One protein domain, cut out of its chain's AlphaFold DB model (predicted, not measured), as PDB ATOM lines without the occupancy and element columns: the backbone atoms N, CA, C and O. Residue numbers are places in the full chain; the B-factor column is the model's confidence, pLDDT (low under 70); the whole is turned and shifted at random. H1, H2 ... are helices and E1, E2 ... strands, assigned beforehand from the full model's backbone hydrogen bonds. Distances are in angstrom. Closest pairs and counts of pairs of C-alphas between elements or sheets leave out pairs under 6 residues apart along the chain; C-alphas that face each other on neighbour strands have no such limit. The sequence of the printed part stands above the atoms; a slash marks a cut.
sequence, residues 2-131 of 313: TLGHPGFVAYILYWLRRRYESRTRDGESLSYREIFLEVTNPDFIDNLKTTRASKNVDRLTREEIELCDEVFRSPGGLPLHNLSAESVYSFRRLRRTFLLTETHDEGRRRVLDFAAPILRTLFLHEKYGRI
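AT A GLANCE: This is residues 2 to 131 of the 313 residues of an uncharacterized protein of Bifiguratus adelaidae (UniProt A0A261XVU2). The model is an elongated pair of lobes with H7 between them: one lobe holds a short two-stranded hairpin, E1 and E2, with H5 beside E2 and H6 beside E1, and the other is a loose group of H1, H2, H3 and H4. H2 lies at the far end of the helical lobe, and the long link of residues 49 to 61 runs from H4 to H5 in the other lobe. The printed part has 130 residues with seven named helices and two named strands, in the order H1 H2 H3 H4 H5 H6 E1 E2 H7; the sheet, E1 - E2, is antiparallel and the class is mostly helix. The whole is only just compact, close to loose, with a radius of gyration of the C-alphas of 16.6 A and spans of 56 by 36 by 23 A.

IN THESE COORDINATES: E1 is residues 100 to 104, 13.2 A long, and E2 is residues 110 to 114, 13.3 A. H5, residues 62 to 72, is 14.9 A long, and H6, residues 87 to 96, is 14.3 A. H7, residues 117 to 128, is 16.5 A long and ends at C-alpha 128 (210.436, 158.415, 194.369). H1, residues 6 to 19, is 19.8 A long and begins at C-alpha 6 (193.445, 148.857, 212.298). H2 is residues 21 to 25, H3 residues 32 to 39 and H4 residues 42 to 48.

HOW THE PARTS SIT: E1 and E2 form a hairpin, antiparallel at 142 degrees, with N 101 and O 113 within hydrogen-bond range at 2.8 A and N 103 and O 111 at 2.9 A. Residues 78 to 79 make a short antiparallel pairing with residues 111 to 112 of E2. The closest C-alphas of H5 and E2 are those of Val 71 and Asp 113, 5.9 A apart; those of H6 and E1 are Leu 94 and Leu 100, 5.5 A. H5 and H6 touch, about perpendicular at 80 degrees, closest at the C-alphas of Glu 64 and Ser 90, 5.2 A. H7 is close to but not clearly touching H5, with the C-alphas of Phe 72 and Arg 120 7.7 A apart, and likewise H4, with those of Ile 45 and Leu 122 7.6 A apart. H1, with residues 12 to 16 alone, only just touches H3, with 3 pairs of C-alphas within 8 A, the closest Ile 12 and Val 39 at 7.2 A; their lines are about perpendicular at 81 degrees. H1 and H2 are close but not clearly touching, with the C-alphas of Arg 17 and Thr 24 6.8 A apart. H1 and H7 are apart. In H1 to H7 every O i to N i+4 pair is within hydrogen-bond range.

THE WHOLE: The C-alphas farthest apart, those of Asp 26 and Ala 85, are 56.4 A apart. The printed part has no cut. The links H4 to H5 and H5 to H6 are long, with 13 and 14 residues. The mean pLDDT of the printed part is 79.4; residues 2 to 4, 32 to 33, 52 to 56, 75, 106 to 108 and 129 to 131 are under 70.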
ATOM      1  N   THR A   2     202.426 151.681 212.600       63.69
ATOM      2  CA  THR A   2     201.024 151.884 212.165       63.69
ATOM      3  C   THR A   2     200.231 152.885 213.006       63.69
ATOM      4  O   THR A   2     199.118 153.215 212.618       63.69
ATOM      5  N   LEU A   3     200.755 153.301 214.170       64.56
ATOM      6  CA  LEU A   3     200.041 154.107 215.179       64.56
ATOM      7  C   LEU A   3     198.632 153.570 215.510       64.56
ATOM      8  O   LEU A   3     197.704 154.324 215.769       64.56
ATOM      9  N   GLY A   4     198.459 152.243 215.479       61.91
ATOM     10  CA  GLY A   4     197.171 151.608 215.764       61.91
ATOM     11  C   GLY A   4     196.171 151.628 214.605       61.91
ATOM     12  O   GLY A   4     195.034 151.213 214.805       61.91
ATOM     13  N   HIS A   5     196.566 152.039 213.391       70.12
ATOM     14  CA  HIS A   5     195.689 151.993 212.218       70.12
ATOM     15  C   HIS A   5     195.207 150.549 211.956       70.12
ATOM     16  O   HIS A   5     196.003 149.704 211.520       70.12
ATOM     17  N   PRO A   6     193.915 150.236 212.179       70.06
ATOM     18  CA  PRO A   6     193.445 148.857 212.298       70.06
ATOM     19  C   PRO A   6     193.601 148.078 210.991       70.06
ATOM     20  O   PRO A   6     193.942 146.899 211.013       70.06
ATOM     21  N   GLY A   7     193.446 148.750 209.845       75.19
ATOM     22  CA  GLY A   7     193.651 148.131 208.536       75.19
ATOM     23  C   GLY A   7     195.100 147.707 208.288       75.19
ATOM     24  O   GLY A   7     195.331 146.643 207.726       75.19
ATOM     25  N   PHE A   8     196.079 148.494 208.755       76.81
ATOM     26  CA  PHE A   8     197.494 148.147 208.590       76.81
ATOM     27  C   PHE A   8     197.934 147.109 209.613       76.81
ATOM     28  O   PHE A   8     198.666 146.193 209.259       76.81
ATOM     29  N   VAL A   9     197.448 147.199 210.855       79.81
ATOM     30  CA  VAL A   9     197.705 146.180 211.884       79.81
ATOM     31  C   VAL A   9     197.174 144.819 211.435       79.81
ATOM     32  O   VAL A   9     197.924 143.848 211.417       79.81
ATOM     33  N   ALA A  10     195.911 144.751 211.002       81.94
ATOM     34  CA  ALA A  10     195.315 143.511 210.512       81.94
ATOM     35  C   ALA A  10     196.075 142.949 209.303       81.94
ATOM     36  O   ALA A  10     196.305 141.743 209.224       81.94
ATOM     37  N   TYR A  11     196.504 143.821 208.386       84.94
ATOM     38  CA  TYR A  11     197.263 143.406 207.212       84.94
ATOM     39  C   TYR A  11     198.657 142.873 207.556       84.94
ATOM     40  O   TYR A  11     199.036 141.817 207.057       84.94
ATOM     41  N   ILE A  12     199.397 143.548 208.441       85.31
ATOM     42  CA  ILE A  12     200.707 143.085 208.922       85.31
ATOM     43  C   ILE A  12     200.571 141.712 209.583       85.31
ATOM     44  O   ILE A  12     201.319 140.797 209.253       85.31
ATOM     45  N   LEU A  13     199.588 141.530 210.471       86.19
ATOM     46  CA  LEU A  13     199.354 140.242 211.132       86.19
ATOM     47  C   LEU A  13     199.000 139.138 210.128       86.19
ATOM     48  O   LEU A  13     199.504 138.021 210.232       86.19
ATOM     49  N   TYR A  14     198.164 139.451 209.135       87.25
ATOM     50  CA  TYR A  14     197.835 138.532 208.047       87.25
ATOM     51  C   TYR A  14     199.073 138.147 207.224       87.25
ATOM     52  O   TYR A  14     199.277 136.964 206.947       87.25
ATOM     53  N   TRP A  15     199.908 139.126 206.868       88.56
ATOM     54  CA  TRP A  15     201.144 138.915 206.119       88.56
ATOM     55  C   TRP A  15     202.116 138.012 206.878       88.56
ATOM     56  O   TRP A  15     202.525 136.973 206.358       88.56
ATOM     57  N   LEU A  16     202.412 138.354 208.135       89.00
ATOM     58  CA  LEU A  16     203.305 137.582 209.001       89.00
ATOM     59  C   LEU A  16     202.809 136.145 209.172       89.00
ATOM     60  O   LEU A  16     203.584 135.205 209.020       89.00
ATOM     61  N   ARG A  17     201.504 135.957 209.409       86.25
ATOM     62  CA  ARG A  17     200.910 134.620 209.522       86.25
ATOM     63  C   ARG A  17     201.113 133.792 208.255       86.25
ATOM     64  O   ARG A  17     201.390 132.605 208.359       86.25
ATOM     65  N   ARG A  18     200.966 134.388 207.069       88.31
ATOM     66  CA  ARG A  18     201.178 133.676 205.797       88.31
ATOM     67  C   ARG A  18     202.647 133.370 205.547       88.31
ATOM     68  O   ARG A  18     202.964 132.288 205.068       88.31
ATOM     69  N   ARG A  19     203.535 134.312 205.858       88.44
ATOM     70  CA  ARG A  19     204.974 134.165 205.626       88.44
ATOM     71  C   ARG A  19     205.605 133.121 206.544       88.44
ATOM     72  O   ARG A  19     206.445 132.348 206.092       88.44
ATOM     73  N   TYR A  20     205.177 133.091 207.805       88.94
ATOM     74  CA  TYR A  20     205.705 132.227 208.862       88.94
ATOM     75  C   TYR A  20     204.694 131.147 209.274       88.94
ATOM     76  O   TYR A  20     204.610 130.770 210.443       88.94
ATOM     77  N   GLU A  21     203.890 130.658 208.327       86.94
ATOM     78  CA  GLU A  21     202.768 129.759 208.614       86.94
ATOM     79  C   GLU A  21     203.200 128.465 209.319       86.94
ATOM     80  O   GLU A  21     202.549 128.059 210.277       86.94
ATOM     81  N   SER A  22     204.299 127.837 208.891       83.88
ATOM     82  CA  SER A  22     204.819 126.621 209.533       83.88
ATOM     83  C   SER A  22     205.193 126.874 210.993       83.88
ATOM     84  O   SER A  22     204.649 126.247 211.891       83.88
ATOM     85  N   ARG A  23     206.022 127.891 211.237       85.06
ATOM     86  CA  ARG A  23     206.517 128.243 212.575       85.06
ATOM     87  C   ARG A  23     205.403 128.669 213.527       85.06
ATOM     88  O   ARG A  23     205.350 128.235 214.671       85.06
ATOM     89  N   THR A  24     204.473 129.491 213.043       79.19
ATOM     90  CA  THR A  24     203.339 129.954 213.859       79.19
ATOM     91  C   THR A  24     202.340 128.838 214.170       79.19
ATOM     92  O   THR A  24     201.697 128.893 215.218       79.19
ATOM     93  N   ARG A  25     202.216 127.809 213.315       80.81
ATOM     94  CA  ARG A  25     201.441 126.591 213.622       80.81
ATOM     95  C   ARG A  25     202.103 125.742 214.705       80.81
ATOM     96  O   ARG A  25     201.385 125.185 215.529       80.81
ATOM     97  N   ASP A  26     203.431 125.709 214.737       82.62
ATOM     98  CA  ASP A  26     204.214 124.977 215.741       82.62
ATOM     99  C   ASP A  26     204.316 125.724 217.089       82.62
ATOM    100  O   ASP A  26     204.986 125.277 218.017       82.62
ATOM    101  N   GLY A  27     203.620 126.859 217.225       80.25
ATOM    102  CA  GLY A  27     203.594 127.663 218.446       80.25
ATOM    103  C   GLY A  27     204.848 128.511 218.657       80.25
ATOM    104  O   GLY A  27     205.001 129.109 219.723       80.25
ATOM    105  N   GLU A  28     205.736 128.600 217.663       86.94
ATOM    106  CA  GLU A  28     206.915 129.453 217.754       86.94
ATOM    107  C   GLU A  28     206.521 130.933 217.723       86.94
ATOM    108  O   GLU A  28     205.791 131.405 216.843       86.94
ATOM    109  N   SER A  29     207.060 131.699 218.669       83.62
ATOM    110  CA  SER A  29     206.951 133.153 218.652       83.62
ATOM    111  C   SER A  29     207.956 133.747 217.672       83.62
ATOM    112  O   SER A  29     209.153 133.469 217.766       83.62
ATOM    113  N   LEU A  30     207.492 134.638 216.797       83.25
ATOM    114  CA  LEU A  30     208.395 135.494 216.035       83.25
ATOM    115  C   LEU A  30     209.025 136.519 216.972       83.25
ATOM    116  O   LEU A  30     208.330 137.217 217.715       83.25
ATOM    117  N   SER A  31     210.344 136.632 216.908       80.56
ATOM    118  CA  SER A  31     211.039 137.739 217.536       80.56
ATOM    119  C   SER A  31     210.636 139.044 216.857       80.56
ATOM    120  O   SER A  31     210.324 139.119 215.666       80.56
ATOM    121  N   TYR A  32     210.695 140.119 217.626       67.31
ATOM    122  CA  TYR A  32     210.430 141.454 217.118       67.31
ATOM    123  C   TYR A  32     211.343 141.838 215.938       67.31
ATOM    124  O   TYR A  32     210.893 142.473 214.987       67.31
ATOM    125  N   ARG A  33     212.600 141.375 215.958       68.38
ATOM    126  CA  ARG A  33     213.570 141.551 214.869       68.38
ATOM    127  C   ARG A  33     213.094 140.916 213.563       68.38
ATOM    128  O   ARG A  33     213.239 141.521 212.508       68.38
ATOM    129  N   GLU A  34     212.533 139.712 213.624       79.25
ATOM    130  CA  GLU A  34     211.997 139.025 212.441       79.25
ATOM    131  C   GLU A  34     210.783 139.764 211.880       79.25
ATOM    132  O   GLU A  34     210.698 139.983 210.676       79.25
ATOM    133  N   ILE A  35     209.888 140.221 212.761       78.94
ATOM    134  CA  ILE A  35     208.733 141.033 212.368       78.94
ATOM    135  C   ILE A  35     209.191 142.321 211.677       78.94
ATOM    136  O   ILE A  35     208.651 142.670 210.631       78.94
ATOM    137  N   PHE A  36     210.191 143.007 212.237       71.12
ATOM    138  CA  PHE A  36     210.747 144.233 211.668       71.12
ATOM    139  C   PHE A  36     211.336 144.008 210.271       71.12
ATOM    140  O   PHE A  36     210.971 144.707 209.331       71.12
ATOM    141  N   LEU A  37     212.218 143.020 210.114       73.19
ATOM    142  CA  LEU A  37     212.843 142.759 208.816       73.19
ATOM    143  C   LEU A  37     211.804 142.389 207.750       73.19
ATOM    144  O   LEU A  37     211.981 142.725 206.580       73.19
ATOM    145  N   GLU A  38     210.713 141.736 208.154       81.38
ATOM    146  CA  GLU A  38     209.615 141.397 207.257       81.38
ATOM    147  C   GLU A  38     208.804 142.626 206.826       81.38
ATOM    148  O   GLU A  38     208.535 142.806 205.645       81.38
ATOM    149  N   VAL A  39     208.417 143.496 207.760       76.38
ATOM    150  CA  VAL A  39     207.610 144.693 207.449       76.38
ATOM    151  C   VAL A  39     208.412 145.812 206.779       76.38
ATOM    152  O   VAL A  39     207.823 146.757 206.257       76.38
ATOM    153  N   THR A  40     209.742 145.712 206.759       70.69
ATOM    154  CA  THR A  40     210.616 146.540 205.914       70.69
ATOM    155  C   THR A  40     211.018 145.851 204.614       70.69
ATOM    156  O   THR A  40     211.827 146.396 203.876       70.69
ATOM    157  N   ASN A  41     210.516 144.650 204.324       75.12
ATOM    158  CA  ASN A  41     210.849 143.942 203.094       75.12
ATOM    159  C   ASN A  41     210.176 144.622 201.878       75.12
ATOM    160  O   ASN A  41     208.994 144.970 201.969       75.12
ATOM    161  N   PRO A  42     210.870 144.775 200.733       72.62
ATOM    162  CA  PRO A  42     210.268 145.303 199.506       72.62
ATOM    163  C   PRO A  42     208.978 144.582 199.097       72.62
ATOM    164  O   PRO A  42     207.991 145.241 198.777       72.62
ATOM    165  N   ASP A  43     208.941 143.250 199.201       78.94
ATOM    166  CA  ASP A  43     207.765 142.443 198.866       78.94
ATOM    167  C   ASP A  43     206.571 142.815 199.746       78.94
ATOM    168  O   ASP A  43     205.440 142.910 199.261       78.94
ATOM    169  N   PHE A  44     206.807 143.059 201.038       82.69
ATOM    170  CA  PHE A  44     205.763 143.519 201.945       82.69
ATOM    171  C   PHE A  44     205.267 144.910 201.541       82.69
ATOM    172  O   PHE A  44     204.057 145.111 201.454       82.69
ATOM    173  N   ILE A  45     206.171 145.856 201.258       76.69
ATOM    174  CA  ILE A  45     205.814 147.224 200.847       76.69
ATOM    175  C   ILE A  45     205.021 147.224 199.535       76.69
ATOM    176  O   ILE A  45     204.009 147.921 199.429       76.69
ATOM    177  N   ASP A  46     205.414 146.411 198.556       77.56
ATOM    178  CA  ASP A  46     204.695 146.281 197.288       77.56
ATOM    179  C   ASP A  46     203.304 145.677 197.475       77.56
ATOM    180  O   ASP A  46     202.318 146.173 196.923       77.56
ATOM    181  N   ASN A  47     203.183 144.654 198.316       80.06
ATOM    182  CA  ASN A  47     201.890 144.057 198.618       80.06
ATOM    183  C   ASN A  47     201.002 144.994 199.453       80.06
ATOM    184  O   ASN A  47     199.788 145.053 199.232       80.06
ATOM    185  N   LEU A  48     201.594 145.804 200.335       78.62
ATOM    186  CA  LEU A  48     200.890 146.806 201.128       78.62
ATOM    187  C   LEU A  48     200.141 147.803 200.239       78.62
ATOM    188  O   LEU A  48     199.031 148.191 200.600       78.62
ATOM    189  N   LYS A  49     200.673 148.144 199.054       72.31
ATOM    190  CA  LYS A  49     200.024 149.036 198.069       72.31
ATOM    191  C   LYS A  49     198.687 148.514 197.560       72.31
ATOM    192  O   LYS A  49     197.807 149.305 197.217       72.31
ATOM    193  N   THR A  50     198.494 147.199 197.547       73.56
ATOM    194  CA  THR A  50     197.240 146.585 197.089       73.56
ATOM    195  C   THR A  50     196.095 146.765 198.091       73.56
ATOM    196  O   THR A  50     194.919 146.579 197.750       73.56
ATOM    197  N   THR A  51     196.413 147.159 199.328       74.62
ATOM    198  CA  THR A  51     195.427 147.314 200.393       74.62
ATOM    199  C   THR A  51     194.529 148.526 200.165       74.62
ATOM    200  O   THR A  51     194.888 149.525 199.547       74.62
ATOM    201  N   ARG A  52     193.307 148.482 200.705       68.69
ATOM    202  CA  ARG A  52     192.378 149.620 200.616       68.69
ATOM    203  C   ARG A  52     192.929 150.888 201.287       68.69
ATOM    204  O   ARG A  52     192.549 151.982 200.888       68.69
ATOM    205  N   ALA A  53     193.795 150.729 202.287       64.81
ATOM    206  CA  ALA A  53     194.379 151.834 203.039       64.81
ATOM    207  C   ALA A  53     195.447 152.609 202.239       64.81
ATOM    208  O   ALA A  53     195.647 153.790 202.493       64.81
ATOM    209  N   SER A  54     196.088 151.980 201.249       67.81
ATOM    210  CA  SER A  54     197.145 152.579 200.418       67.81
ATOM    211  C   SER A  54     196.670 153.091 199.054       67.81
ATOM    212  O   SER A  54     197.328 153.959 198.493       67.81
ATOM    213  N   LYS A  55     195.513 152.632 198.546       66.81
ATOM    214  CA  LYS A  55     194.897 153.019 197.244       66.81
ATOM    215  C   LYS A  55     194.599 154.514 197.038       66.81
ATOM    216  O   LYS A  55     193.988 154.895 196.041       66.81
ATOM    217  N   ASN A  56     194.897 155.345 198.029       68.75
ATOM    218  CA  ASN A  56     194.729 156.789 197.935       68.75
ATOM    219  C   ASN A  56     196.064 157.502 197.691       68.75
ATOM    220  O   ASN A  56     196.051 158.630 197.214       68.75
ATOM    221  N   VAL A  57     197.197 156.860 198.001       74.69
ATOM    222  CA  VAL A  57     198.538 157.454 197.883       74.69
ATOM    223  C   VAL A  57     198.989 157.526 196.421       74.69
ATOM    224  O   VAL A  57     199.667 158.467 196.029       74.69
ATOM    225  N   ASP A  58     198.544 156.590 195.583       72.31
ATOM    226  CA  ASP A  58     198.803 156.547 194.139       72.31
ATOM    227  C   ASP A  58     197.926 157.518 193.321       72.31
ATOM    228  O   ASP A  58     198.108 157.634 192.109       72.31
ATOM    229  N   ARG A  59     196.970 158.210 193.964       80.50
ATOM    230  CA  ARG A  59     195.944 159.068 193.329       80.50
ATOM    231  C   ARG A  59     195.890 160.483 193.909       80.50
ATOM    232  O   ARG A  59     194.832 161.127 193.891       80.50
ATOM    233  N   LEU A  60     197.009 160.937 194.466       86.38
ATOM    234  CA  LEU A  60     197.134 162.286 195.003       86.38
ATOM    235  C   LEU A  60     197.193 163.313 193.868       86.38
ATOM    236  O   LEU A  60     197.855 163.093 192.852       86.38
ATOM    237  N   THR A  61     196.487 164.431 194.037       87.62
ATOM    238  CA  THR A  61     196.656 165.597 193.158       87.62
ATOM    239  C   THR A  61     197.965 166.306 193.473       87.62
ATOM    240  O   THR A  61     198.602 166.053 194.496       87.62
ATOM    241  N   ARG A  62     198.366 167.233 192.602       83.31
ATOM    242  CA  ARG A  62     199.569 168.039 192.810       83.31
ATOM    243  C   ARG A  62     199.527 168.792 194.142       83.31
ATOM    244  O   ARG A  62     200.490 168.749 194.893       83.31
ATOM    245  N   GLU A  63     198.395 169.404 194.461       86.12
ATOM    246  CA  GLU A  63     198.192 170.185 195.684       86.12
ATOM    247  C   GLU A  63     198.222 169.292 196.936       86.12
ATOM    248  O   GLU A  63     198.648 169.713 198.008       86.12
ATOM    249  N   GLU A  64     197.771 168.039 196.821       89.56
ATOM    250  CA  GLU A  64     197.868 167.056 197.904       89.56
ATOM    251  C   GLU A  64     199.307 166.579 198.112       89.56
ATOM    252  O   GLU A  64     199.726 166.408 199.256       89.56
ATOM    253  N   ILE A  65     200.071 166.398 197.029       86.94
ATOM    254  CA  ILE A  65     201.504 166.082 197.093       86.94
ATOM    255  C   ILE A  65     202.267 167.239 197.741       86.94
ATOM    256  O   ILE A  65     203.066 166.998 198.640       86.94
ATOM    257  N   GLU A  66     201.992 168.481 197.341       85.00
ATOM    258  CA  GLU A  66     202.625 169.681 197.901       85.00
ATOM    259  C   GLU A  66     202.341 169.820 199.407       85.00
ATOM    260  O   GLU A  66     203.264 170.069 200.185       85.00
ATOM    261  N   LEU A  67     201.103 169.562 199.847       88.62
ATOM    262  CA  LEU A  67     200.761 169.544 201.271       88.62
ATOM    263  C   LEU A  67     201.456 168.396 202.025       88.62
ATOM    264  O   LEU A  67     201.974 168.604 203.122       88.62
ATOM    265  N   CYS A  68     201.504 167.189 201.454       87.81
ATOM    266  CA  CYS A  68     202.256 166.072 202.033       87.81
ATOM    267  C   CYS A  68     203.754 166.389 202.147       87.81
ATOM    268  O   CYS A  68     204.368 166.038 203.151       87.81
ATOM    269  N   ASP A  69     204.335 167.086 201.169       83.00
ATOM    270  CA  ASP A  69     205.726 167.546 201.202       83.00
ATOM    271  C   ASP A  69     205.960 168.600 202.282       83.00
ATOM    272  O   ASP A  69     207.030 168.655 202.882       83.00
ATOM    273  N   GLU A  70     204.985 169.466 202.528       81.81
ATOM    274  CA  GLU A  70     205.042 170.482 203.576       81.81
ATOM    275  C   GLU A  70     204.956 169.864 204.979       81.81
ATOM    276  O   GLU A  70     205.759 170.189 205.857       81.81
ATOM    277  N   VAL A  71     204.061 168.889 205.158       85.25
ATOM    278  CA  VAL A  71     203.981 168.059 206.368       85.25
ATOM    279  C   VAL A  71     205.268 167.270 206.572       85.25
ATOM    280  O   VAL A  71     205.834 167.286 207.661       85.25
ATOM    281  N   PHE A  72     205.776 166.628 205.518       79.44
ATOM    282  CA  PHE A  72     207.033 165.892 205.572       79.44
ATOM    283  C   PHE A  72     208.190 166.789 206.023       79.44
ATOM    284  O   PHE A  72     209.002 166.373 206.853       79.44
ATOM    285  N   ARG A  73     208.240 168.022 205.495       70.44
ATOM    286  CA  ARG A  73     209.281 169.015 205.784       70.44
ATOM    287  C   ARG A  73     209.242 169.593 207.196       70.44
ATOM    288  O   ARG A  73     210.209 170.249 207.571       70.44
ATOM    289  N   SER A  74     208.169 169.350 207.947       73.75
ATOM    290  CA  SER A  74     207.926 169.919 209.272       73.75
ATOM    291  C   SER A  74     208.198 168.876 210.367       73.75
ATOM    292  O   SER A  74     207.348 168.012 210.605       73.75
ATOM    293  N   PRO A  75     209.361 168.909 211.050       65.50
ATOM    294  CA  PRO A  75     209.624 168.033 212.190       65.50
ATOM    295  C   PRO A  75     208.560 168.243 213.275       65.50
ATOM    296  O   PRO A  75     208.264 169.380 213.633       65.50
ATOM    297  N   GLY A  76     207.959 167.159 213.770       70.12
ATOM    298  CA  GLY A  76     206.842 167.234 214.724       70.12
ATOM    299  C   GLY A  76     205.483 167.600 214.105       70.12
ATOM    300  O   GLY A  76     204.510 167.760 214.836       70.12
ATOM    301  N   GLY A  77     205.391 167.693 212.774       79.88
ATOM    302  CA  GLY A  77     204.162 167.982 212.036       79.88
ATOM    303  C   GLY A  77     203.993 169.460 211.669       79.88
ATOM    304  O   GLY A  77     204.583 170.359 212.265       79.88
ATOM    305  N   LEU A  78     203.163 169.725 210.658       85.25
ATOM    306  CA  LEU A  78     202.861 171.074 210.176       85.25
ATOM    307  C   LEU A  78     201.837 171.743 211.105       85.25
ATOM    308  O   LEU A  78     200.710 171.251 211.205       85.25
ATOM    309  N   PRO A  79     202.142 172.874 211.764       87.44
ATOM    310  CA  PRO A  79     201.156 173.552 212.596       87.44
ATOM    311  C   PRO A  79     199.915 173.941 211.789       87.44
ATOM    312  O   PRO A  79     200.026 174.608 210.765       87.44
ATOM    313  N   LEU A  80     198.715 173.583 212.263       85.75
ATOM    314  CA  LEU A  80     197.479 173.805 211.492       85.75
ATOM    315  C   LEU A  80     197.217 175.278 211.153       85.75
ATOM    316  O   LEU A  80     196.518 175.567 210.191       85.75
ATOM    317  N   HIS A  81     197.743 176.213 211.945       83.56
ATOM    318  CA  HIS A  81     197.601 177.647 211.678       83.56
ATOM    319  C   HIS A  81     198.467 178.135 210.506       83.56
ATOM    320  O   HIS A  81     198.226 179.231 210.014       83.56
ATOM    321  N   ASN A  82     199.432 177.326 210.053       84.38
ATOM    322  CA  ASN A  82     200.265 177.600 208.883       84.38
ATOM    323  C   ASN A  82     199.655 177.051 207.584       84.38
ATOM    324  O   ASN A  82     200.221 177.272 206.518       84.38
ATOM    325  N   LEU A  83     198.519 176.342 207.643       85.88
ATOM    326  CA  LEU A  83     197.816 175.898 206.440       85.88
ATOM    327  C   LEU A  83     197.287 177.103 205.662       85.88
ATOM    328  O   LEU A  83     196.510 177.902 206.188       85.88
ATOM    329  N   SER A  84     197.652 177.180 204.385       83.12
ATOM    330  CA  SER A  84     197.057 178.132 203.453       83.12
ATOM    331  C   SER A  84     195.572 177.832 203.215       83.12
ATOM    332  O   SER A  84     195.097 176.708 203.425       83.12
ATOM    333  N   ALA A  85     194.822 178.838 202.758       82.25
ATOM    334  CA  ALA A  85     193.408 178.678 202.420       82.25
ATOM    335  C   ALA A  85     193.218 177.653 201.288       82.25
ATOM    336  O   ALA A  85     192.262 176.874 201.299       82.25
ATOM    337  N   GLU A  86     194.167 177.618 200.354       81.06
ATOM    338  CA  GLU A  86     194.222 176.706 199.216       81.06
ATOM    339  C   GLU A  86     194.424 175.252 199.674       81.06
ATOM    340  O   GLU A  86     193.760 174.339 199.175       81.06
ATOM    341  N   SER A  87     195.250 175.030 200.701       85.62
ATOM    342  CA  SER A  87     195.536 173.697 201.246       85.62
ATOM    343  C   SER A  87     194.387 173.102 202.072       85.62
ATOM    344  O   SER A  87     194.388 171.899 202.344       85.62
ATOM    345  N   VAL A  88     193.363 173.883 202.446       85.00
ATOM    346  CA  VAL A  88     192.231 173.399 203.265       85.00
ATOM    347  C   VAL A  88     191.452 172.281 202.565       85.00
ATOM    348  O   VAL A  88     190.986 171.346 203.225       85.00
ATOM    349  N   TYR A  89     191.290 172.354 201.240       86.50
ATOM    350  CA  TYR A  89     190.590 171.308 200.489       86.50
ATOM    351  C   TYR A  89     191.389 169.999 200.481       86.50
ATOM    352  O   TYR A  89     190.846 168.956 200.868       86.50
ATOM    353  N   SER A  90     192.680 170.073 200.137       89.38
ATOM    354  CA  SER A  90     193.619 168.945 200.181       89.38
ATOM    355  C   SER A  90     193.647 168.317 201.573       89.38
ATOM    356  O   SER A  90     193.427 167.117 201.716       89.38
ATOM    357  N   PHE A  91     193.767 169.133 202.626       88.44
ATOM    358  CA  PHE A  91     193.709 168.676 204.015       88.44
ATOM    359  C   PHE A  91     192.435 167.870 204.314       88.44
ATOM    360  O   PHE A  91     192.507 166.760 204.847       88.44
ATOM    361  N   ARG A  92     191.251 168.381 203.945       86.38
ATOM    362  CA  ARG A  92     189.976 167.680 204.191       86.38
ATOM    363  C   ARG A  92     189.918 166.323 203.494       86.38
ATOM    364  O   ARG A  92     189.398 165.372 204.081       86.38
ATOM    365  N   ARG A  93     190.413 166.224 202.258       86.62
ATOM    366  CA  ARG A  93     190.431 164.961 201.510       86.62
ATOM    367  C   ARG A  93     191.448 163.982 202.098       86.62
ATOM    368  O   ARG A  93     191.060 162.854 202.396       86.62
ATOM    369  N   LEU A  94     192.675 164.427 202.362       88.31
ATOM    370  CA  LEU A  94     193.745 163.610 202.946       88.31
ATOM    371  C   LEU A  94     193.408 163.085 204.347       88.31
ATOM    372  O   LEU A  94     193.769 161.963 204.699       88.31
ATOM    373  N   ARG A  95     192.649 163.857 205.132       85.56
ATOM    374  CA  ARG A  95     192.117 163.404 206.421       85.56
ATOM    375  C   ARG A  95     191.035 162.333 206.263       85.56
ATOM    376  O   ARG A  95     191.008 161.369 207.021       85.56
ATOM    377  N   ARG A  96     190.138 162.467 205.277       82.00
ATOM    378  CA  ARG A  96     189.089 161.461 204.996       82.00
ATOM    379  C   ARG A  96     189.659 160.139 204.495       82.00
ATOM    380  O   ARG A  96     189.067 159.093 204.743       82.00
ATOM    381  N   THR A  97     190.781 160.185 203.784       79.00
ATOM    382  CA  THR A  97     191.499 158.993 203.319       79.00
ATOM    383  C   THR A  97     192.437 158.413 204.376       79.00
ATOM    384  O   THR A  97     193.070 157.397 204.100       79.00
ATOM    385  N   PHE A  98     192.494 159.018 205.571       80.19
ATOM    386  CA  PHE A  98     193.405 158.666 206.662       80.19
ATOM    387  C   PHE A  98     194.886 158.717 206.265       80.19
ATOM    388  O   PHE A  98     195.698 158.038 206.882       80.19
ATOM    389  N   LEU A  99     195.256 159.513 205.253       84.69
ATOM    390  CA  LEU A  99     196.663 159.702 204.905       84.69
ATOM    391  C   LEU A  99     197.349 160.630 205.912       84.69
ATOM    392  O   LEU A  99     198.416 160.308 206.434       84.69
ATOM    393  N   LEU A 100     196.692 161.750 206.213       88.44
ATOM    394  CA  LEU A 100     197.120 162.716 207.217       88.44
ATOM    395  C   LEU A 100     196.121 162.755 208.375       88.44
ATOM    396  O   LEU A 100     194.922 162.535 208.190       88.44
ATOM    397  N   THR A 101     196.603 163.065 209.570       88.19
ATOM    398  CA  THR A 101     195.792 163.245 210.769       88.19
ATOM    399  C   THR A 101     196.230 164.480 211.541       88.19
ATOM    400  O   THR A 101     197.372 164.922 211.472       88.19
ATOM    401  N   GLU A 102     195.288 165.026 212.293       88.88
ATOM    402  CA  GLU A 102     195.544 166.066 213.279       88.88
ATOM    403  C   GLU A 102     196.050 165.402 214.566       88.88
ATOM    404  O   GLU A 102     195.421 164.466 215.068       88.88
ATOM    405  N   THR A 103     197.188 165.862 215.075       82.12
ATOM    406  CA  THR A 103     197.764 165.459 216.362       82.12
ATOM    407  C   THR A 103     198.072 166.695 217.210       82.12
ATOM    408  O   THR A 103     197.830 167.836 216.802       82.12
ATOM    409  N   HIS A 104     198.565 166.470 218.426       80.00
ATOM    410  CA  HIS A 104     199.038 167.526 219.309       80.00
ATOM    411  C   HIS A 104     200.539 167.366 219.518       80.00
ATOM    412  O   HIS A 104     200.988 166.279 219.872       80.00
ATOM    413  N   ASP A 105     201.284 168.451 219.333       70.38
ATOM    414  CA  ASP A 105     202.681 168.542 219.763       70.38
ATOM    415  C   ASP A 105     202.766 168.670 221.304       70.38
ATOM    416  O   ASP A 105     201.758 168.941 221.967       70.38
ATOM    417  N   GLU A 106     203.957 168.520 221.886       62.19
ATOM    418  CA  GLU A 106     204.252 168.589 223.328       62.19
ATOM    419  C   GLU A 106     203.712 169.879 223.985       62.19
ATOM    420  O   GLU A 106     203.325 169.888 225.156       62.19
ATOM    421  N   GLY A 107     203.557 170.958 223.205       63.75
ATOM    422  CA  GLY A 107     202.914 172.218 223.603       63.75
ATOM    423  C   GLY A 107     201.385 172.290 223.426       63.75
ATOM    424  O   GLY A 107     200.830 173.391 223.437       63.75
ATOM    425  N   ARG A 108     200.690 171.165 223.199       62.44
ATOM    426  CA  ARG A 108     199.248 171.035 222.862       62.44
ATOM    427  C   ARG A 108     198.796 171.745 221.582       62.44
ATOM    428  O   ARG A 108     197.593 171.808 221.300       62.44
ATOM    429  N   ARG A 109     199.725 172.269 220.783       77.50
ATOM    430  CA  ARG A 109     199.403 172.886 219.493       77.50
ATOM    431  C   ARG A 109     198.964 171.813 218.521       77.50
ATOM    432  O   ARG A 109     199.555 170.741 218.461       77.50
ATOM    433  N   ARG A 110     197.913 172.121 217.769       87.25
ATOM    434  CA  ARG A 110     197.404 171.215 216.752       87.25
ATOM    435  C   ARG A 110     198.320 171.235 215.541       87.25
ATOM    436  O   ARG A 110     198.537 172.300 214.953       87.25
ATOM    437  N   VAL A 111     198.813 170.066 215.184       89.12
ATOM    438  CA  VAL A 111     199.701 169.853 214.047       89.12
ATOM    439  C   VAL A 111     199.087 168.816 213.115       89.12
ATOM    440  O   VAL A 111     198.252 168.006 213.516       89.12
ATOM    441  N   LEU A 112     199.460 168.890 211.848       89.31
ATOM    442  CA  LEU A 112     199.110 167.942 210.809       89.31
ATOM    443  C   LEU A 112     200.318 167.043 210.557       89.31
ATOM    444  O   LEU A 112     201.396 167.546 210.250       89.31
ATOM    445  N   ASP A 113     200.131 165.732 210.655       87.94
ATOM    446  CA  ASP A 113     201.167 164.743 210.343       87.94
ATOM    447  C   ASP A 113     200.569 163.550 209.584       87.94
ATOM    448  O   ASP A 113     199.348 163.408 209.475       87.94
ATOM    449  N   PHE A 114     201.410 162.678 209.038       85.75
ATOM    450  CA  PHE A 114     200.979 161.391 208.508       85.75
ATOM    451  C   PHE A 114     200.303 160.571 209.604       85.75
ATOM    452  O   PHE A 114     200.814 160.436 210.713       85.75
ATOM    453  N   ALA A 115     199.169 159.949 209.276       82.94
ATOM    454  CA  ALA A 115     198.405 159.178 210.259       82.94
ATOM    455  C   ALA A 115     199.171 157.964 210.810       82.94
ATOM    456  O   ALA A 115     198.808 157.414 211.848       82.94
ATOM    457  N   ALA A 116     200.227 157.540 210.114       78.25
ATOM    458  CA  ALA A 116     201.171 156.537 210.568       78.25
ATOM    459  C   ALA A 116     202.521 156.692 209.840       78.25
ATOM    460  O   ALA A 116     202.527 156.989 208.644       78.25
ATOM    461  N   PRO A 117     203.664 156.374 210.479       75.75
ATOM    462  CA  PRO A 117     204.972 156.345 209.810       75.75
ATOM    463  C   PRO A 117     205.011 155.480 208.537       75.75
ATOM    464  O   PRO A 117     205.692 155.808 207.565       75.75
ATOM    465  N   ILE A 118     204.232 154.393 208.496       75.94
ATOM    466  CA  ILE A 118     204.132 153.534 207.307       75.94
ATOM    467  C   ILE A 118     203.491 154.248 206.106       75.94
ATOM    468  O   ILE A 118     203.865 153.991 204.968       75.94
ATOM    469  N   LEU A 119     202.570 155.188 206.343       80.81
ATOM    470  CA  LEU A 119     201.955 155.996 205.289       80.81
ATOM    471  C   LEU A 119     202.921 157.041 204.736       80.81
ATOM    472  O   LEU A 119     202.939 157.268 203.530       80.81
ATOM    473  N   ARG A 120     203.758 157.620 205.604       81.19
ATOM    474  CA  ARG A 120     204.877 158.484 205.200       81.19
ATOM    475  C   ARG A 120     205.833 157.724 204.279       81.19
ATOM    476  O   ARG A 120     206.180 158.212 203.210       81.19
ATOM    477  N   THR A 121     206.176 156.489 204.651       75.75
ATOM    478  CA  THR A 121     207.016 155.596 203.833       75.75
ATOM    479  C   THR A 121     206.359 155.272 202.487       75.75
ATOM    480  O   THR A 121     207.008 155.368 201.450       75.75
ATOM    481  N   LEU A 122     205.063 154.943 202.476       79.00
ATOM    482  CA  LEU A 122     204.315 154.681 201.240       79.00
ATOM    483  C   LEU A 122     204.248 155.905 200.321       79.00
ATOM    484  O   LEU A 122     204.440 155.763 199.118       79.00
ATOM    485  N   PHE A 123     204.000 157.097 200.873       83.69
ATOM    486  CA  PHE A 123     203.985 158.348 200.113       83.69
ATOM    487  C   PHE A 123     205.318 158.586 199.411       83.69
ATOM    488  O   PHE A 123     205.353 158.808 198.201       83.69
ATOM    489  N   LEU A 124     206.418 158.468 200.152       78.44
ATOM    490  CA  LEU A 124     207.745 158.635 199.588       78.44
ATOM    491  C   LEU A 124     208.090 157.555 198.551       78.44
ATOM    492  O   LEU A 124     208.671 157.869 197.513       78.44
ATOM    493  N   HIS A 125     207.697 156.299 198.790       75.06
ATOM    494  CA  HIS A 125     207.887 155.226 197.819       75.06
ATOM    495  C   HIS A 125     207.100 155.495 196.528       75.06
ATOM    496  O   HIS A 125     207.613 155.260 195.438       75.06
ATOM    497  N   GLU A 126     205.859 155.972 196.595       77.69
ATOM    498  CA  GLU A 126     205.113 156.319 195.378       77.69
ATOM    499  C   GLU A 126     205.731 157.515 194.651       77.69
ATOM    500  O   GLU A 126     205.818 157.510 193.422       77.69
ATOM    501  N   LYS A 127     206.219 158.502 195.407       77.00
ATOM    502  CA  LYS A 127     206.845 159.706 194.860       77.00
ATOM    503  C   LYS A 127     208.190 159.427 194.181       77.00
ATOM    504  O   LYS A 127     208.450 159.968 193.111       77.00
ATOM    505  N   TYR A 128     209.038 158.594 194.786       72.31
ATOM    506  CA  TYR A 128     210.436 158.415 194.369       72.31
ATOM    507  C   TYR A 128     210.805 156.977 193.979       72.31
ATOM    508  O   TYR A 128     211.749 156.761 193.226       72.31
ATOM    509  N   GLY A 129     210.063 155.978 194.453       59.97
ATOM    510  CA  GLY A 129     210.346 154.552 194.249       59.97
ATOM    511  C   GLY A 129     209.882 153.970 192.915       59.97
ATOM    512  O   GLY A 129     210.159 152.805 192.643       59.97
ATOM    513  N   ARG A 130     209.209 154.754 192.058       57.81
ATOM    514  CA  ARG A 130     208.850 154.355 190.678       57.81
ATOM    515  C   ARG A 130     210.021 154.444 189.687       57.81
ATOM    516  O   ARG A 130     209.831 154.229 188.493       57.81
ATOM    517  N   ILE A 131     211.210 154.795 190.164       59.53
ATOM    518  CA  ILE A 131     212.379 155.073 189.332       59.53
ATOM    519  C   ILE A 131     213.175 153.784 189.106       59.53
ATOM    520  O   ILE A 131     213.254 152.922 189.983       59.53
TER     521      ILE A 131